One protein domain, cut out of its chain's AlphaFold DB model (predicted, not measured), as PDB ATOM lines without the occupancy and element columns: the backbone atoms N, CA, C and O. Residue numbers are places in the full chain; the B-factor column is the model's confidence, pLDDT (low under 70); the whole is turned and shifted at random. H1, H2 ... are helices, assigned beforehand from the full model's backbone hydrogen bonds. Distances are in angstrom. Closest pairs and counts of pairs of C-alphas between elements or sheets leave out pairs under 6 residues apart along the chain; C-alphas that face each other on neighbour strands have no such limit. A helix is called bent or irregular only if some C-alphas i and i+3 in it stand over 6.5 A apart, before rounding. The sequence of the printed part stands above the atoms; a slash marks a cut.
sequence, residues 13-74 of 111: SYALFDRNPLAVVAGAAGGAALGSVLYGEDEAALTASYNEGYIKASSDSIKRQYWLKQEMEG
ATOM      1  N   SER A  13       7.686   9.648  -8.257       50.69
ATOM      2  CA  SER A  13       6.246   9.670  -8.044       50.69
ATOM      3  C   SER A  13       5.738   8.408  -7.341       50.69
ATOM      4  O   SER A  13       4.900   8.494  -6.450       50.69
ATOM      5  N   TYR A  14       6.290   7.237  -7.665       47.44
ATOM      6  CA  TYR A  14       5.768   5.959  -7.169       47.44
ATOM      7  C   TYR A  14       5.969   5.745  -5.656       47.44
ATOM      8  O   TYR A  14       5.121   5.143  -5.009       47.44
ATOM      9  N   ALA A  15       7.049   6.277  -5.070       53.47
ATOM     10  CA  ALA A  15       7.319   6.167  -3.629       53.47
ATOM     11  C   ALA A  15       6.733   7.327  -2.799       53.47
ATOM     12  O   ALA A  15       6.477   7.165  -1.609       53.47
ATOM     13  N   LEU A  16       6.523   8.500  -3.411       55.31
ATOM     14  CA  LEU A  16       6.013   9.698  -2.730       55.31
ATOM     15  C   LEU A  16       4.474   9.769  -2.724       55.31
ATOM     16  O   LEU A  16       3.891  10.395  -1.840       55.31
ATOM     17  N   PHE A  17       3.812   9.137  -3.700       56.09
ATOM     18  CA  PHE A  17       2.362   9.234  -3.911       56.09
ATOM     19  C   PHE A  17       1.564   8.014  -3.456       56.09
ATOM     20  O   PHE A  17       0.354   7.971  -3.689       56.09
ATOM     21  N   ASP A  18       2.194   7.053  -2.773       57.03
ATOM     22  CA  ASP A  18       1.477   5.927  -2.180       57.03
ATOM     23  C   ASP A  18       0.592   6.441  -1.023       57.03
ATOM     24  O   ASP A  18       1.012   6.599   0.123       57.03
ATOM     25  N   ARG A  19      -0.656   6.785  -1.373       54.84
ATOM     26  CA  ARG A  19      -1.800   7.153  -0.513       54.84
ATOM     27  C   ARG A  19      -1.870   8.553   0.102       54.84
ATOM     28  O   ARG A  19      -2.824   8.798   0.841       54.84
ATOM     29  N   ASN A  20      -0.971   9.492  -0.202       55.97
ATOM     30  CA  ASN A  20      -1.025  10.823   0.421       55.97
ATOM     31  C   ASN A  20      -1.324  11.960  -0.585       55.97
ATOM     32  O   ASN A  20      -0.405  12.459  -1.238       55.97
ATOM     33  N   PRO A  21      -2.587  12.425  -0.713       60.38
ATOM     34  CA  PRO A  21      -2.945  13.503  -1.644       60.38
ATOM     35  C   PRO A  21      -2.254  14.830  -1.294       60.38
ATOM     36  O   PRO A  21      -1.978  15.639  -2.176       60.38
ATOM     37  N   LEU A  22      -1.892  15.029  -0.022       65.19
ATOM     38  CA  LEU A  22      -1.083  16.168   0.411       65.19
ATOM     39  C   LEU A  22       0.332  16.140  -0.169       65.19
ATOM     40  O   LEU A  22       0.863  17.199  -0.476       65.19
ATOM     41  N   ALA A  23       0.930  14.964  -0.367       63.62
ATOM     42  CA  ALA A  23       2.248  14.857  -0.989       63.62
ATOM     43  C   ALA A  23       2.196  15.219  -2.482       63.62
ATOM     44  O   ALA A  23       3.126  15.839  -2.995       63.62
ATOM     45  N   VAL A  24       1.082  14.917  -3.160       62.56
ATOM     46  CA  VAL A  24       0.816  15.355  -4.542       62.56
ATOM     47  C   VAL A  24       0.715  16.878  -4.614       62.56
ATOM     48  O   VAL A  24       1.403  17.503  -5.419       62.56
ATOM     49  N   VAL A  25      -0.094  17.484  -3.742       63.84
ATOM     50  CA  VAL A  25      -0.284  18.943  -3.709       63.84
ATOM     51  C   VAL A  25       1.005  19.661  -3.304       63.84
ATOM     52  O   VAL A  25       1.386  20.639  -3.943       63.84
ATOM     53  N   ALA A  26       1.715  19.159  -2.294       69.38
ATOM     54  CA  ALA A  26       2.986  19.717  -1.842       69.38
ATOM     55  C   ALA A  26       4.089  19.578  -2.900       69.38
ATOM     56  O   ALA A  26       4.851  20.517  -3.109       69.38
ATOM     57  N   GLY A  27       4.152  18.447  -3.609       64.94
ATOM     58  CA  GLY A  27       5.080  18.246  -4.720       64.94
ATOM     59  C   GLY A  27       4.792  19.182  -5.893       64.94
ATOM     60  O   GLY A  27       5.717  19.776  -6.443       64.94
ATOM     61  N   ALA A  28       3.516  19.381  -6.238       66.81
ATOM     62  CA  ALA A  28       3.109  20.314  -7.288       66.81
ATOM     63  C   ALA A  28       3.418  21.776  -6.914       66.81
ATOM     64  O   ALA A  28       4.018  22.500  -7.708       66.81
ATOM     65  N   ALA A  29       3.072  22.198  -5.694       65.44
ATOM     66  CA  ALA A  29       3.357  23.546  -5.199       65.44
ATOM     67  C   ALA A  29       4.868  23.804  -5.059       65.44
ATOM     68  O   ALA A  29       5.363  24.854  -5.467       65.44
ATOM     69  N   GLY A  30       5.617  22.827  -4.539       66.56
ATOM     70  CA  GLY A  30       7.072  22.892  -4.421       66.56
ATOM     71  C   GLY A  30       7.771  22.920  -5.780       66.56
ATOM     72  O   GLY A  30       8.698  23.700  -5.975       66.56
ATOM     73  N   GLY A  31       7.292  22.137  -6.748       63.19
ATOM     74  CA  GLY A  31       7.796  22.147  -8.121       63.19
ATOM     75  C   GLY A  31       7.553  23.478  -8.836       63.19
ATOM     76  O   GLY A  31       8.450  23.971  -9.512       63.19
ATOM     77  N   ALA A  32       6.386  24.098  -8.638       64.19
ATOM     78  CA  ALA A  32       6.075  25.412  -9.204       64.19
ATOM     79  C   ALA A  32       6.974  26.521  -8.629       64.19
ATOM     80  O   ALA A  32       7.509  27.332  -9.383       64.19
ATOM     81  N   ALA A  33       7.192  26.522  -7.310       65.44
ATOM     82  CA  ALA A  33       8.069  27.486  -6.645       65.44
ATOM     83  C   ALA A  33       9.554  27.292  -7.005       65.44
ATOM     84  O   ALA A  33      10.285  28.259  -7.184       65.44
ATOM     85  N   LEU A  34      10.019  26.046  -7.145       66.38
ATOM     86  CA  LEU A  34      11.379  25.769  -7.620       66.38
ATOM     87  C   LEU A  34      11.545  26.125  -9.102       66.38
ATOM     88  O   LEU A  34      12.600  26.614  -9.497       66.38
ATOM     89  N   GLY A  35      10.507  25.914  -9.912       59.84
ATOM     90  CA  GLY A  35      10.488  26.287 -11.322       59.84
ATOM     91  C   GLY A  35      10.643  27.793 -11.531       59.84
ATOM     92  O   GLY A  35      11.454  28.201 -12.358       59.84
ATOM     93  N   SER A  36       9.947  28.620 -10.744       62.12
ATOM     94  CA  SER A  36      10.079  30.080 -10.837       62.12
ATOM     95  C   SER A  36      11.461  30.584 -10.408       62.12
ATOM     96  O   SER A  36      11.984  31.517 -11.013       62.12
ATOM     97  N   VAL A  37      12.093  29.942  -9.420       65.75
ATOM     98  CA  VAL A  37      13.448  30.299  -8.961       65.75
ATOM     99  C   VAL A  37      14.530  29.860  -9.951       65.75
ATOM    100  O   VAL A  37      15.500  30.586 -10.155       65.75
ATOM    101  N   LEU A  38      14.395  28.677 -10.556       64.31
ATOM    102  CA  LEU A  38      15.419  28.114 -11.442       64.31
ATOM    103  C   LEU A  38      15.398  28.706 -12.851       64.31
ATOM    104  O   LEU A  38      16.464  28.881 -13.438       64.31
ATOM    105  N   TYR A  39      14.215  28.973 -13.404       58.62
ATOM    106  CA  TYR A  39      14.092  29.464 -14.778       58.62
ATOM    107  C   TYR A  39      14.040  30.989 -14.873       58.62
ATOM    108  O   TYR A  39      14.271  31.519 -15.958       58.62
ATOM    109  N   GLY A  40      13.811  31.692 -13.755       58.03
ATOM    110  CA  GLY A  40      13.612  33.141 -13.758       58.03
ATOM    111  C   GLY A  40      12.428  33.557 -14.643       58.03
ATOM    112  O   GLY A  40      11.824  32.746 -15.341       58.03
ATOM    113  N   GLU A  41      12.072  34.837 -14.627       60.16
ATOM    114  CA  GLU A  41      10.970  35.404 -15.428       60.16
ATOM    115  C   GLU A  41      11.304  35.508 -16.932       60.16
ATOM    116  O   GLU A  41      10.842  36.414 -17.622       60.16
ATOM    117  N   ASP A  42      12.140  34.616 -17.463       65.38
ATOM    118  CA  ASP A  42      12.570  34.672 -18.856       65.38
ATOM    119  C   ASP A  42      11.514  33.998 -19.750       65.38
ATOM    120  O   ASP A  42      11.575  32.808 -20.082       65.38
ATOM    121  N   GLU A  43      10.480  34.770 -20.104       65.69
ATOM    122  CA  GLU A  43       9.328  34.331 -20.909       65.69
ATOM    123  C   GLU A  43       9.746  33.655 -22.226       65.69
ATOM    124  O   GLU A  43       9.077  32.732 -22.703       65.69
ATOM    125  N   ALA A  44      10.882  34.063 -22.801       70.69
ATOM    126  CA  ALA A  44      11.426  33.478 -24.021       70.69
ATOM    127  C   ALA A  44      11.912  32.035 -23.806       70.69
ATOM    128  O   ALA A  44      11.643  31.163 -24.635       70.69
ATOM    129  N   ALA A  45      12.578  31.756 -22.680       66.38
ATOM    130  CA  ALA A  45      13.049  30.419 -22.325       66.38
ATOM    131  C   ALA A  45      11.883  29.485 -21.955       66.38
ATOM    132  O   ALA A  45      11.868  28.312 -22.345       66.38
ATOM    133  N   LEU A  46      10.866  30.011 -21.269       68.06
ATOM    134  CA  LEU A  46       9.614  29.302 -20.988       68.06
ATOM    135  C   LEU A  46       8.864  28.942 -22.274       68.06
ATOM    136  O   LEU A  46       8.465  27.796 -22.459       68.06
ATOM    137  N   THR A  47       8.736  29.886 -23.205       73.31
ATOM    138  CA  THR A  47       8.064  29.644 -24.489       73.31
ATOM    139  C   THR A  47       8.843  28.650 -25.354       73.31
ATOM    140  O   THR A  47       8.253  27.746 -25.947       73.31
ATOM    141  N   ALA A  48      10.172  28.772 -25.405       77.69
ATOM    142  CA  ALA A  48      11.025  27.848 -26.147       77.69
ATOM    143  C   ALA A  48      10.954  26.422 -25.579       77.69
ATOM    144  O   ALA A  48      10.716  25.479 -26.333       77.69
ATOM    145  N   SER A  49      11.075  26.267 -24.256       75.06
ATOM    146  CA  SER A  49      10.981  24.959 -23.594       75.06
ATOM    147  C   SER A  49       9.583  24.344 -23.697       75.06
ATOM    148  O   SER A  49       9.463  23.132 -23.881       75.06
ATOM    149  N   TYR A  50       8.525  25.160 -23.659       76.75
ATOM    150  CA  TYR A  50       7.156  24.706 -23.892       76.75
ATOM    151  C   TYR A  50       6.968  24.178 -25.321       76.75
ATOM    152  O   TYR A  50       6.470  23.067 -25.509       76.75
ATOM    153  N   ASN A  51       7.419  24.927 -26.331       80.31
ATOM    154  CA  ASN A  51       7.328  24.512 -27.733       80.31
ATOM    155  C   ASN A  51       8.160  23.255 -28.015       80.31
ATOM    156  O   ASN A  51       7.692  22.332 -28.686       80.31
ATOM    157  N   GLU A  52       9.375  23.180 -27.473       82.94
ATOM    158  CA  GLU A  52      10.234  22.003 -27.599       82.94
ATOM    159  C   GLU A  52       9.612  20.781 -26.909       82.94
ATOM    160  O   GLU A  52       9.569  19.689 -27.485       82.94
ATOM    161  N   GLY A  53       9.042  20.971 -25.716       79.81
ATOM    162  CA  GLY A  53       8.292  19.945 -24.997       79.81
ATOM    163  C   GLY A  53       7.086  19.441 -25.787       79.81
ATOM    164  O   GLY A  53       6.873  18.231 -25.871       79.81
ATOM    165  N   TYR A  54       6.342  20.341 -26.430       82.50
ATOM    166  CA  TYR A  54       5.190  19.999 -27.261       82.50
ATOM    167  C   TYR A  54       5.583  19.155 -28.483       82.50
ATOM    168  O   TYR A  54       4.994  18.099 -28.726       82.50
ATOM    169  N   ILE A  55       6.625  19.564 -29.217       83.44
ATOM    170  CA  ILE A  55       7.152  18.823 -30.380       83.44
ATOM    171  C   ILE A  55       7.689  17.448 -29.957       83.44
ATOM    172  O   ILE A  55       7.488  16.435 -30.637       83.44
ATOM    173  N   LYS A  56       8.365  17.388 -28.809       85.75
ATOM    174  CA  LYS A  56       8.893  16.136 -28.271       85.75
ATOM    175  C   LYS A  56       7.769  15.194 -27.841       85.75
ATOM    176  O   LYS A  56       7.837  14.004 -28.141       85.75
ATOM    177  N   ALA A  57       6.724  15.713 -27.197       79.81
ATOM    178  CA  ALA A  57       5.569  14.935 -26.760       79.81
ATOM    179  C   ALA A  57       4.750  14.386 -27.938       79.81
ATOM    180  O   ALA A  57       4.328  13.229 -27.896       79.81
ATOM    181  N   SER A  58       4.562  15.175 -29.000       84.50
ATOM    182  CA  SER A  58       3.859  14.720 -30.207       84.50
ATOM    183  C   SER A  58       4.625  13.619 -30.943       84.50
ATOM    184  O   SER A  58       4.033  12.664 -31.435       84.50
ATOM    185  N   SER A  59       5.957  13.691 -30.958       81.00
ATOM    186  CA  SER A  59       6.798  12.647 -31.551       81.00
ATOM    187  C   SER A  59       6.821  11.368 -30.710       81.00
ATOM    188  O   SER A  59       6.882  10.259 -31.242       81.00
ATOM    189  N   ASP A  60       6.788  11.508 -29.386       86.06
ATOM    190  CA  ASP A  60       6.796  10.380 -28.459       86.06
ATOM    191  C   ASP A  60       5.465   9.610 -28.455       86.06
ATOM    192  O   ASP A  60       5.460   8.380 -28.366       86.06
ATOM    193  N   SER A  61       4.333  10.299 -28.628       80.94
ATOM    194  CA  SER A  61       3.019   9.647 -28.703       80.94
ATOM    195  C   SER A  61       2.909   8.699 -29.904       80.94
ATOM    196  O   SER A  61       2.414   7.582 -29.751       80.94
ATOM    197  N   ILE A  62       3.450   9.087 -31.065       82.75
ATOM    198  CA  ILE A  62       3.488   8.247 -32.272       82.75
ATOM    199  C   ILE A  62       4.346   6.999 -32.038       82.75
ATOM    200  O   ILE A  62       3.950   5.893 -32.403       82.75
ATOM    201  N   LYS A  63       5.505   7.145 -31.383       88.62
ATOM    202  CA  LYS A  63       6.374   6.003 -31.058       88.62
ATOM    203  C   LYS A  63       5.687   5.030 -30.108       88.62
ATOM    204  O   LYS A  63       5.735   3.827 -30.339       88.62
ATOM    205  N   ARG A  64       5.010   5.535 -29.073       78.50
ATOM    206  CA  ARG A  64       4.230   4.697 -28.153       78.50
ATOM    207  C   ARG A  64       3.115   3.939 -28.871       78.50
ATOM    208  O   ARG A  64       2.951   2.751 -28.624       78.50
ATOM    209  N   GLN A  65       2.403   4.588 -29.793       83.44
ATOM    210  CA  GLN A  65       1.390   3.917 -30.615       83.44
ATOM    211  C   GLN A  65       1.988   2.832 -31.518       83.44
ATOM    212  O   GLN A  65       1.413   1.753 -31.629       83.44
ATOM    213  N   TYR A  66       3.145   3.092 -32.133       84.44
ATOM    214  CA  TYR A  66       3.854   2.103 -32.946       84.44
ATOM    215  C   TYR A  66       4.220   0.858 -32.131       84.44
ATOM    216  O   TYR A  66       3.897  -0.254 -32.544       84.44
ATOM    217  N   TRP A  67       4.828   1.045 -30.956       81.81
ATOM    218  CA  TRP A  67       5.212  -0.069 -30.092       81.81
ATOM    219  C   TRP A  67       4.008  -0.850 -29.578       81.81
ATOM    220  O   TRP A  67       4.048  -2.074 -29.591       81.81
ATOM    221  N   LEU A  68       2.916  -0.168 -29.223       79.88
ATOM    222  CA  LEU A  68       1.673  -0.825 -28.822       79.88
ATOM    223  C   LEU A  68       1.102  -1.694 -29.952       79.88
ATOM    224  O   LEU A  68       0.721  -2.838 -29.727       79.88
ATOM    225  N   LYS A  69       1.070  -1.171 -31.182       80.19
ATOM    226  CA  LYS A  69       0.607  -1.934 -32.346       80.19
ATOM    227  C   LYS A  69       1.511  -3.138 -32.619       80.19
ATOM    228  O   LYS A  69       1.020  -4.232 -32.871       80.19
ATOM    229  N   GLN A  70       2.824  -2.942 -32.551       81.44
ATOM    230  CA  GLN A  70       3.790  -4.011 -32.765       81.44
ATOM    231  C   GLN A  70       3.707  -5.094 -31.685       81.44
ATOM    232  O   GLN A  70       3.873  -6.269 -31.995       81.44
ATOM    233  N   GLU A  71       3.436  -4.719 -30.438       76.94
ATOM    234  CA  GLU A  71       3.174  -5.667 -29.361       76.94
ATOM    235  C   GLU A  71       1.899  -6.464 -29.646       76.94
ATOM    236  O   GLU A  71       1.939  -7.686 -29.575       76.94
ATOM    237  N   MET A  72       0.816  -5.805 -30.082       69.94
ATOM    238  CA  MET A  72      -0.447  -6.465 -30.436       69.94
ATOM    239  C   MET A  72      -0.334  -7.446 -31.611       69.94
ATOM    240  O   MET A  72      -0.967  -8.498 -31.583       69.94
ATOM    241  N   GLU A  73       0.445  -7.107 -32.639       72.44
ATOM    242  CA  GLU A  73       0.633  -7.930 -33.844       72.44
ATOM    243  C   GLU A  73       1.798  -8.929 -33.714       72.44
ATOM    244  O   GLU A  73       1.946  -9.838 -34.534       72.44
ATOM    245  N   GLY A  74       2.646  -8.765 -32.696       69.38
ATOM    246  CA  GLY A  74       3.812  -9.601 -32.468       69.38
ATOM    247  C   GLY A  74       3.438 -11.040 -32.085       69.38
ATOM    248  O   GLY A  74       2.398 -11.281 -31.470       69.38
TER     249      GLY A  74
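Overview. This is residues 13 to 74 of the 111 residues of an uncharacterized protein of Opitutae bacterium SCGC AG-212-L18 (UniProt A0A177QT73). Two long helices, H2 and H3, meet near their ends as an open V, with H3 as the longer arm. At the far end of the H2 arm the chain turns back into a small hook, where the one-turn helix H1 sits near the start of H2; the space between the two arms is empty. The printed part has 62 residues with three named helices, in the order H1, H2, H3, and no named strand; the class is all helix. The whole is extended, with a radius of gyration of the C-alphas of 17.2 A, and flat, with spans of 47 by 37 by 12 A.

Along the chain. H1 is residues 13 to 16, and its first C-alpha, that of Ser 13, is at (6.246, 9.670, -8.044). H2 is residues 21 to 39, 26.8 A from first to last C-alpha, and begins with the C-alpha of Pro 21 at (-2.945, 13.503, -1.644). H3, the longest helix, is residues 43 to 73, 45.0 A from first to last C-alpha, and ends with the C-alpha of Glu 73 at (0.633, -7.930, -33.844). No helix is bent or irregular.

Arrangement. H1 and H2 are close but not clearly touching, with the C-alphas of Leu 16 and Ala 23 the closest at 6.6 A. H2 and H3 are also close but not clearly touching, and their closest C-alphas are those of Tyr 39 and Leu 46, 7.7 A apart. H2 and H3 run opposite ways at a steep tilt of 50 degrees, and their centres are 23.5 A apart. H1 and H3 are apart. Every pair of O of residue i and N of residue i+4 is within hydrogen-bond range in H2, and 26 of 27 are in H3; H1 is too short for such a pair, and its one pair of O of residue i and N of residue i+3 is within range.

Size, cuts and confidence. The C-alphas of Glu 41 and Gly 74 are the two farthest apart, at 48.7 A, and the first and last printed C-alphas, those of Ser 13 and Gly 74, are 31.2 A apart. Residues 28 to 74 stand free, of which 28 to 39 belong to H2 and 43 to 73 to H3. The printed part has no cut. The links from H1 to H2, of 4 residues, and from H2 to H3, of 3 residues, are tight. The mean pLDDT of the printed part is 70.1, and 35 residues are under 70: residues 13 to 43, 45 to 46, 72 and 74. The mean pLDDT is 52 in H1, 64 in H2 and 79 in H3.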